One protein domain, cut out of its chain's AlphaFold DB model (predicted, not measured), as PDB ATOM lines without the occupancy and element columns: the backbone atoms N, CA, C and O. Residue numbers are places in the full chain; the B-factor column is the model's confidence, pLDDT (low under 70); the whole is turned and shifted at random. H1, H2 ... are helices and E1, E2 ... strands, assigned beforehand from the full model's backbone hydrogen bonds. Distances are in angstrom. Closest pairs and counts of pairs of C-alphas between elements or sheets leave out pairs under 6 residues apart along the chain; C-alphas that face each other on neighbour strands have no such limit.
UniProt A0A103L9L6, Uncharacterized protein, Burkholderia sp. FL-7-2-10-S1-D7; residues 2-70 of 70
ATOM      1  N   LYS A   2      59.051  19.701 -49.264       59.91
ATOM      2  CA  LYS A   2      58.903  20.855 -48.344       59.91
ATOM      3  C   LYS A   2      58.378  22.160 -48.981       59.91
ATOM      4  O   LYS A   2      57.918  23.034 -48.260       59.91
ATOM      5  N   GLN A   3      58.432  22.305 -50.311       60.03
ATOM      6  CA  GLN A   3      57.988  23.537 -50.990       60.03
ATOM      7  C   GLN A   3      56.468  23.621 -51.201       60.03
ATOM      8  O   GLN A   3      55.905  24.708 -51.115       60.03
ATOM      9  N   MET A   4      55.790  22.482 -51.383       63.78
ATOM     10  CA  MET A   4      54.332  22.428 -51.572       63.78
ATOM     11  C   MET A   4      53.562  22.986 -50.363       63.78
ATOM     12  O   MET A   4      52.558  23.671 -50.531       63.78
ATOM     13  N   ALA A   5      54.070  22.773 -49.142       70.00
ATOM     14  CA  ALA A   5      53.433  23.250 -47.913       70.00
ATOM     15  C   ALA A   5      53.404  24.784 -47.799       70.00
ATOM     16  O   ALA A   5      52.448  25.344 -47.268       70.00
ATOM     17  N   LYS A   6      54.424  25.478 -48.331       76.38
ATOM     18  CA  LYS A   6      54.457  26.949 -48.318       76.38
ATOM     19  C   LYS A   6      53.353  27.536 -49.190       76.38
ATOM     20  O   LYS A   6      52.679  28.463 -48.761       76.38
ATOM     21  N   ILE A   7      53.147  26.979 -50.379       84.31
ATOM     22  CA  ILE A   7      52.133  27.458 -51.330       84.31
ATOM     23  C   ILE A   7      50.730  27.306 -50.734       84.31
ATOM     24  O   ILE A   7      49.940  28.246 -50.774       84.31
ATOM     25  N   PHE A   8      50.450  26.163 -50.108       80.31
ATOM     26  CA  PHE A   8      49.166  25.918 -49.449       80.31
ATOM     27  C   PHE A   8      48.881  26.921 -48.322       80.31
ATOM     28  O   PHE A   8      47.760  27.416 -48.205       80.31
ATOM     29  N   LEU A   9      49.906  27.271 -47.539       86.44
ATOM     30  CA  LEU A   9      49.793  28.266 -46.473       86.44
ATOM     31  C   LEU A   9      49.421  29.652 -47.025       86.44
ATOM     32  O   LEU A   9      48.542  30.317 -46.480       86.44
ATOM     33  N   TYR A  10      50.053  30.074 -48.127       81.69
ATOM     34  CA  TYR A  10      49.770  31.368 -48.759       81.69
ATOM     35  C   TYR A  10      48.347  31.455 -49.312       81.69
ATOM     36  O   TYR A  10      47.683  32.472 -49.128       81.69
ATOM     37  N   ILE A  11      47.855  30.387 -49.946       84.94
ATOM     38  CA  ILE A  11      46.486  30.345 -50.482       84.94
ATOM     39  C   ILE A  11      45.462  30.435 -49.345       84.94
ATOM     40  O   ILE A  11      44.492  31.184 -49.448       84.94
ATOM     41  N   PHE A  12      45.699  29.727 -48.237       85.38
ATOM     42  CA  PHE A  12      44.817  29.759 -47.070       85.38
ATOM     43  C   PHE A  12      44.757  31.153 -46.425       85.38
ATOM     44  O   PHE A  12      43.676  31.653 -46.116       85.38
ATOM     45  N   LEU A  13      45.910  31.815 -46.285       83.88
ATOM     46  CA  LEU A  13      45.996  33.186 -45.774       83.88
ATOM     47  C   LEU A  13      45.268  34.186 -46.680       83.88
ATOM     48  O   LEU A  13      44.553  35.057 -46.185       83.88
ATOM     49  N   PHE A  14      45.406  34.040 -47.998       84.06
ATOM     50  CA  PHE A  14      44.711  34.890 -48.960       84.06
ATOM     51  C   PHE A  14      43.191  34.691 -48.900       84.06
ATOM     52  O   PHE A  14      42.442  35.664 -48.862       84.06
ATOM     53  N   ALA A  15      42.730  33.441 -48.814       81.75
ATOM     54  CA  ALA A  15      41.310  33.126 -48.672       81.75
ATOM     55  C   ALA A  15      40.710  33.725 -47.387       81.75
ATOM     56  O   ALA A  15      39.621  34.299 -47.436       81.75
ATOM     57  N   LEU A  16      41.434  33.666 -46.259       85.81
ATOM     58  CA  LEU A  16      41.018  34.349 -45.029       85.81
ATOM     59  C   LEU A  16      40.904  35.862 -45.239       85.81
ATOM     60  O   LEU A  16      39.891  36.448 -44.868       85.81
ATOM     61  N   ALA A  17      41.908  36.496 -45.850       81.44
ATOM     62  CA  ALA A  17      41.895  37.939 -46.081       81.44
ATOM     63  C   ALA A  17      40.688  38.376 -46.929       81.44
ATOM     64  O   ALA A  17      40.023  39.355 -46.594       81.44
ATOM     65  N   VAL A  18      40.347  37.615 -47.974       80.44
ATOM     66  CA  VAL A  18      39.169  37.890 -48.812       80.44
ATOM     67  C   VAL A  18      37.867  37.737 -48.018       80.44
ATOM     68  O   VAL A  18      36.994  38.597 -48.121       80.44
ATOM     69  N   LEU A  19      37.741  36.705 -47.176       74.88
ATOM     70  CA  LEU A  19      36.573  36.523 -46.304       74.88
ATOM     71  C   LEU A  19      36.395  37.688 -45.318       74.88
ATOM     72  O   LEU A  19      35.274  38.154 -45.127       74.88
ATOM     73  N   PHE A  20      37.484  38.202 -44.739       70.31
ATOM     74  CA  PHE A  20      37.445  39.376 -43.856       70.31
ATOM     75  C   PHE A  20      36.990  40.645 -44.584       70.31
ATOM     76  O   PHE A  20      36.215  41.427 -44.031       70.31
ATOM     77  N   VAL A  21      37.442  40.846 -45.825       67.12
ATOM     78  CA  VAL A  21      37.017  41.981 -46.654       67.12
ATOM     79  C   VAL A  21      35.526  41.867 -46.975       67.12
ATOM     80  O   VAL A  21      34.781  42.804 -46.713       67.12
ATOM     81  N   VAL A  22      35.053  40.710 -47.447       65.25
ATOM     82  CA  VAL A  22      33.625  40.499 -47.755       65.25
ATOM     83  C   VAL A  22      32.746  40.627 -46.507       65.25
ATOM     84  O   VAL A  22      31.662  41.201 -46.592       65.25
ATOM     85  N   ALA A  23      33.216  40.177 -45.338       60.06
ATOM     86  CA  ALA A  23      32.503  40.352 -44.073       60.06
ATOM     87  C   ALA A  23      32.328  41.838 -43.707       60.06
ATOM     88  O   ALA A  23      31.244  42.227 -43.288       60.06
ATOM     89  N   LYS A  24      33.341  42.683 -43.953       56.75
ATOM     90  CA  LYS A  24      33.243  44.145 -43.764       56.75
ATOM     91  C   LYS A  24      32.265  44.827 -44.724       56.75
ATOM     92  O   LYS A  24      31.728  45.872 -44.376       56.75
ATOM     93  N   PHE A  25      32.021  44.248 -45.899       56.03
ATOM     94  CA  PHE A  25      31.022  44.738 -46.857       56.03
ATOM     95  C   PHE A  25      29.625  44.123 -46.661       56.03
ATOM     96  O   PHE A  25      28.666  44.603 -47.258       56.03
ATOM     97  N   SER A  26      29.498  43.064 -45.852       49.44
ATOM     98  CA  SER A  26      28.238  42.325 -45.664       49.44
ATOM     99  C   SER A  26      27.366  42.860 -44.526       49.44
ATOM    100  O   SER A  26      26.226  42.421 -44.382       49.44
ATOM    101  N   GLU A  27      27.845  43.822 -43.737       52.62
ATOM    102  CA  GLU A  27      26.955  44.641 -42.918       52.62
ATOM    103  C   GLU A  27      26.308  45.690 -43.835       52.62
ATOM    104  O   GLU A  27      27.032  46.516 -44.395       52.62
ATOM    105  N   PRO A  28      24.972  45.686 -44.037       53.59
ATOM    106  CA  PRO A  28      24.305  46.794 -44.703       53.59
ATOM    107  C   PRO A  28      24.616  48.048 -43.892       53.59
ATOM    108  O   PRO A  28      24.137  48.217 -42.772       53.59
ATOM    109  N   ASN A  29      25.502  48.868 -44.442       59.28
ATOM    110  CA  ASN A  29      26.160  49.956 -43.751       59.28
ATOM    111  C   ASN A  29      25.096  50.998 -43.385       59.28
ATOM    112  O   ASN A  29      24.689  51.807 -44.218       59.28
ATOM    113  N   ILE A  30      24.592  50.940 -42.151       60.28
ATOM    114  CA  ILE A  30      23.600  51.888 -41.622       60.28
ATOM    115  C   ILE A  30      24.116  53.320 -41.826       60.28
ATOM    116  O   ILE A  30      23.348  54.194 -42.220       60.28
ATOM    117  N   ASN A  31      25.436  53.513 -41.717       63.56
ATOM    118  CA  ASN A  31      26.107  54.787 -41.967       63.56
ATOM    119  C   ASN A  31      25.989  55.267 -43.421       63.56
ATOM    120  O   ASN A  31      26.004  56.469 -43.661       63.56
ATOM    121  N   GLU A  32      25.871  54.371 -44.406       69.56
ATOM    122  CA  GLU A  32      25.678  54.777 -45.803       69.56
ATOM    123  C   GLU A  32      24.255  55.302 -46.023       69.56
ATOM    124  O   GLU A  32      24.073  56.349 -46.643       69.56
ATOM    125  N   ARG A  33      23.246  54.637 -45.441       69.12
ATOM    126  CA  ARG A  33      21.859  55.140 -45.449       69.12
ATOM    127  C   ARG A  33      21.723  56.444 -44.668       69.12
ATOM    128  O   ARG A  33      21.009  57.342 -45.112       69.12
ATOM    129  N   GLU A  34      22.415  56.562 -43.541       73.56
ATOM    130  CA  GLU A  34      22.458  57.790 -42.748       73.56
ATOM    131  C   GLU A  34      23.115  58.930 -43.531       73.56
ATOM    132  O   GLU A  34      22.527  59.999 -43.674       73.56
ATOM    133  N   GLY A  35      24.278  58.678 -44.136       77.19
ATOM    134  CA  GLY A  35      24.984  59.654 -44.964       77.19
ATOM    135  C   GLY A  35      24.167  60.112 -46.173       77.19
ATOM    136  O   GLY A  35      24.148  61.302 -46.486       77.19
ATOM    137  N   GLN A  36      23.435  59.203 -46.825       81.00
ATOM    138  CA  GLN A  36      22.519  59.546 -47.919       81.00
ATOM    139  C   GLN A  36      21.332  60.395 -47.440       81.00
ATOM    140  O   GLN A  36      20.969  61.361 -48.112       81.00
ATOM    141  N   CYS A  37      20.759  60.077 -46.276       81.81
ATOM    142  CA  CYS A  37      19.679  60.854 -45.663       81.81
ATOM    143  C   CYS A  37      20.136  62.276 -45.305       81.81
ATOM    144  O   CYS A  37      19.523  63.256 -45.731       81.81
ATOM    145  N   LEU A  38      21.257  62.391 -44.587       81.44
ATOM    146  CA  LEU A  38      21.840  63.669 -44.181       81.44
ATOM    147  C   LEU A  38      22.195  64.532 -45.389       81.44
ATOM    148  O   LEU A  38      21.884  65.720 -45.400       81.44
ATOM    149  N   LYS A  39      22.789  63.936 -46.430       85.31
ATOM    150  CA  LYS A  39      23.123  64.647 -47.665       85.31
ATOM    151  C   LYS A  39      21.874  65.172 -48.373       85.31
ATOM    152  O   LYS A  39      21.825  66.348 -48.707       85.31
ATOM    153  N   ALA A  40      20.849  64.336 -48.545       85.44
ATOM    154  CA  ALA A  40      19.621  64.731 -49.232       85.44
ATOM    155  C   ALA A  40      18.852  65.847 -48.500       85.44
ATOM    156  O   ALA A  40      18.294  66.732 -49.152       85.44
ATOM    157  N   CYS A  41      18.818  65.825 -47.162       86.44
ATOM    158  CA  CYS A  41      18.229  66.914 -46.382       86.44
ATOM    159  C   CYS A  41      19.125  68.167 -46.403       86.44
ATOM    160  O   CYS A  41      18.622  69.271 -46.613       86.44
ATOM    161  N   GLY A  42      20.446  68.001 -46.277       89.12
ATOM    162  CA  GLY A  42      21.422  69.093 -46.299       89.12
ATOM    163  C   GLY A  42      21.459  69.856 -47.627       89.12
ATOM    164  O   GLY A  42      21.509  71.084 -47.614       89.12
ATOM    165  N   ASP A  43      21.318  69.167 -48.764       90.06
ATOM    166  CA  ASP A  43      21.195  69.790 -50.096       90.06
ATOM    167  C   ASP A  43      19.955  70.701 -50.202       90.06
ATOM    168  O   ASP A  43      19.899  71.604 -51.037       90.06
ATOM    169  N   ARG A  44      18.956  70.488 -49.339       84.50
ATOM    170  CA  ARG A  44      17.751  71.320 -49.230       84.50
ATOM    171  C   ARG A  44      17.825  72.353 -48.099       84.50
ATOM    172  O   ARG A  44      16.828  73.019 -47.839       84.50
ATOM    173  N   GLY A  45      18.970  72.477 -47.423       87.00
ATOM    174  CA  GLY A  45      19.150  73.351 -46.259       87.00
ATOM    175  C   GLY A  45      18.401  72.888 -45.003       87.00
ATOM    176  O   GLY A  45      18.185  73.694 -44.104       87.00
ATOM    177  N   MET A  46      17.991  71.619 -44.954       85.69
ATOM    178  CA  MET A  46      17.223  71.009 -43.864       85.69
ATOM    179  C   MET A  46      18.089  70.066 -43.026       85.69
ATOM    180  O   MET A  46      19.087  69.519 -43.506       85.69
ATOM    181  N   PHE A  47      17.678  69.820 -41.783       82.12
ATOM    182  CA  PHE A  47      18.360  68.872 -40.905       82.12
ATOM    183  C   PHE A  47      17.765  67.469 -41.077       82.12
ATOM    184  O   PHE A  47      16.565  67.271 -40.901       82.12
ATOM    185  N   GLY A  48      18.592  66.491 -41.448       82.38
ATOM    186  CA  GLY A  48      18.169  65.099 -41.620       82.38
ATOM    187  C   GLY A  48      18.356  64.274 -40.351       82.38
ATOM    188  O   GLY A  48      19.384  64.387 -39.692       82.38
ATOM    189  N   ILE A  49      17.391  63.420 -40.016       81.81
ATOM    190  CA  ILE A  49      17.512  62.428 -38.939       81.81
ATOM    191  C   ILE A  49      17.077  61.066 -39.479       81.81
ATOM    192  O   ILE A  49      16.002  60.930 -40.072       81.81
ATOM    193  N   LEU A  50      17.921  60.055 -39.268       78.00
ATOM    194  CA  LEU A  50      17.603  58.668 -39.581       78.00
ATOM    195  C   LEU A  50      16.933  58.019 -38.361       78.00
ATOM    196  O   LEU A  50      17.584  57.734 -37.358       78.00
ATOM    197  N   GLU A  51      15.625  57.788 -38.430       74.19
ATOM    198  CA  GLU A  51      14.887  57.090 -37.376       74.19
ATOM    199  C   GLU A  51      14.918  55.576 -37.619       74.19
ATOM    200  O   GLU A  51      14.569  55.085 -38.698       74.19
ATOM    201  N   ALA A  52      15.328  54.822 -36.598       67.19
ATOM    202  CA  ALA A  52      15.176  53.374 -36.590       67.19
ATOM    203  C   ALA A  52      13.693  53.009 -36.397       67.19
ATOM    204  O   ALA A  52      13.009  53.653 -35.595       67.19
ATOM    205  N   PRO A  53      13.176  51.977 -37.085       63.09
ATOM    206  CA  PRO A  53      11.823  51.509 -36.834       63.09
ATOM    207  C   PRO A  53      11.712  51.042 -35.378       63.09
ATOM    208  O   PRO A  53      12.558  50.289 -34.891       63.09
ATOM    209  N   PHE A  54      10.660  51.480 -34.682       56.66
ATOM    210  CA  PHE A  54      10.318  50.939 -33.369       56.66
ATOM    211  C   PHE A  54      10.200  49.412 -33.474       56.66
ATOM    212  O   PHE A  54       9.645  48.927 -34.467       56.66
ATOM    213  N   PRO A  55      10.705  48.641 -32.494       53.34
ATOM    214  CA  PRO A  55      10.641  47.188 -32.535       53.34
ATOM    215  C   PRO A  55       9.182  46.752 -32.383       53.34
ATOM    216  O   PRO A  55       8.703  46.508 -31.280       53.34
ATOM    217  N   ASN A  56       8.451  46.681 -33.492       50.25
ATOM    218  CA  ASN A  56       7.169  46.010 -33.527       50.25
ATOM    219  C   ASN A  56       7.433  44.559 -33.919       50.25
ATOM    220  O   ASN A  56       7.987  44.277 -34.984       50.25
ATOM    221  N   SER A  57       7.100  43.654 -33.004       52.47
ATOM    222  CA  SER A  57       7.386  42.223 -33.035       52.47
ATOM    223  C   SER A  57       6.652  41.496 -34.157       52.47
ATOM    224  O   SER A  57       5.827  40.632 -33.883       52.47
ATOM    225  N   THR A  58       6.892  41.807 -35.429       57.56
ATOM    226  CA  THR A  58       6.601  40.877 -36.524       57.56
ATOM    227  C   THR A  58       7.229  41.327 -37.840       57.56
ATOM    228  O   THR A  58       6.787  42.277 -38.471       57.56
ATOM    229  N   ARG A  59       8.154  40.483 -38.307       50.72
ATOM    230  CA  ARG A  59       8.457  40.211 -39.718       50.72
ATOM    231  C   ARG A  59       9.423  41.164 -40.443       50.72
ATOM    232  O   ARG A  59       9.164  42.339 -40.655       50.72
ATOM    233  N   SER A  60      10.454  40.505 -40.973       40.44
ATOM    234  CA  SER A  60      11.377  40.898 -42.039       40.44
ATOM    235  C   SER A  60      12.679  41.584 -41.634       40.44
ATOM    236  O   SER A  60      12.745  42.708 -41.157       40.44
ATOM    237  N   THR A  61      13.729  40.832 -41.938       47.91
ATOM    238  CA  THR A  61      15.184  40.972 -41.837       47.91
ATOM    239  C   THR A  61      15.787  42.205 -42.535       47.91
ATOM    240  O   THR A  61      16.918  42.156 -43.006       47.91
ATOM    241  N   VAL A  62      15.053  43.314 -42.625       47.84
ATOM    242  CA  VAL A  62      15.544  44.603 -43.124       47.84
ATOM    243  C   VAL A  62      14.985  45.675 -42.200       47.84
ATOM    244  O   VAL A  62      13.811  46.024 -42.298       47.84
ATOM    245  N   ALA A  63      15.809  46.195 -41.289       55.62
ATOM    246  CA  ALA A  63      15.461  47.398 -40.543       55.62
ATOM    247  C   ALA A  63      15.198  48.519 -41.562       55.62
ATOM    248  O   ALA A  63      16.112  49.012 -42.224       55.62
ATOM    249  N   ASN A  64      13.925  48.854 -41.776       62.44
ATOM    250  CA  ASN A  64      13.533  49.911 -42.695       62.44
ATOM    251  C   ASN A  64      13.682  51.249 -41.966       62.44
ATOM    252  O   ASN A  64      12.740  51.735 -41.349       62.44
ATOM    253  N   TYR A  65      14.904  51.780 -41.963       70.19
ATOM    254  CA  TYR A  65      15.201  53.109 -41.436       70.19
ATOM    255  C   TYR A  65      14.463  54.171 -42.252       70.19
ATOM    256  O   TYR A  65      14.562  54.190 -43.483       70.19
ATOM    257  N   THR A  66      13.748  55.064 -41.576       77.00
ATOM    258  CA  THR A  66      13.039  56.186 -42.201       77.00
ATOM    259  C   THR A  66      13.847  57.470 -42.053       77.00
ATOM    260  O   THR A  66      14.225  57.844 -40.947       77.00
ATOM    261  N   CYS A  67      14.104  58.159 -43.165       80.06
ATOM    262  CA  CYS A  67      14.750  59.470 -43.176       80.06
ATOM    263  C   CYS A  67      13.701  60.578 -43.016       80.06
ATOM    264  O   CYS A  67      12.774  60.656 -43.827       80.06
ATOM    265  N   LYS A  68      13.847  61.439 -42.004       82.00
ATOM    266  CA  LYS A  68      13.033  62.652 -41.824       82.00
ATOM    267  C   LYS A  68      13.900  63.896 -42.007       82.00
ATOM    268  O   LYS A  68      14.971  63.973 -41.415       82.00
ATOM    269  N   CYS A  69      13.427  64.860 -42.799       83.31
ATOM    270  CA  CYS A  69      14.040  66.186 -42.929       83.31
ATOM    271  C   CYS A  69      13.191  67.222 -42.173       83.31
ATOM    272  O   CYS A  69      11.968  67.218 -42.338       83.31
ATOM    273  N   TYR A  70      13.838  68.081 -41.383       82.06
ATOM    274  CA  TYR A  70      13.243  69.181 -40.613       82.06
ATOM    275  C   TYR A  70      13.729  70.543 -41.105       82.06
ATOM    276  O   TYR A  70      14.928  70.639 -41.469       82.06
TER     277      TYR A  70
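This is residues 2 to 70 of the 70 residues of an uncharacterized protein of Burkholderia sp. FL-7-2-10-S1-D7 (UniProt A0A103L9L6). A long helical arm, H1, sticks out from a small head in which the shorter helix H2 packs on a two-stranded hairpin, E1 and E2. Residues 2 to 27, of which 2 to 25 belong to H1, stand free, and residues 56 to 61, within the long link of 14 residues between E1 and E2, stick out too. The printed part has 69 residues, with two named helices and two named strands in the order H1, H2, E1, E2; the sheet has the order E1 - E2, antiparallel, and the class is mostly helix. The whole is extended, with a radius of gyration of the C-alphas of 20.7 A, and flat, spanning 67 by 34 by 10 A.

H1, residues 2 to 25, is apart from H2, residues 30 to 42, though a tight link of 4 residues joins them. In H2 every O i to N i+4 pair is within hydrogen-bond range; in H1 18 of 20 are. H1 is also apart from E1, residues 48 to 51, and from E2, residues 66 to 69. The closest C-alphas of H2 and E1 are those of Leu 38 and Gly 48, 4.7 A apart. Those of H2 and E2 are of Cys 41 and Cys 69, 5.5 A apart. E1 and E2 form a hairpin, antiparallel at 154 degrees between their directions, with N 49 and O 68 at 2.8 A and N 66 and O 51 at 3.0 A, both within hydrogen-bond range.

H1 begins at C-alpha 2 (58.903, 20.855, -48.344) and is 36.7 A long. H2 measures 18.0 A from C-alpha 30 at (23.600, 51.888, -41.622). E1 is 9.6 A long, and E2, 10.1 A long, ends at C-alpha 69 (14.040, 66.186, -42.929).

The C-alphas farthest apart are those of Lys 2 and Tyr 70, 66.9 A. The printed part has no cut. The link from E1 to E2, 14 residues, is long. Mean pLDDT of the printed part is 71.4, and residues 2 to 4, 21 to 33 and 52 to 64 are under 70.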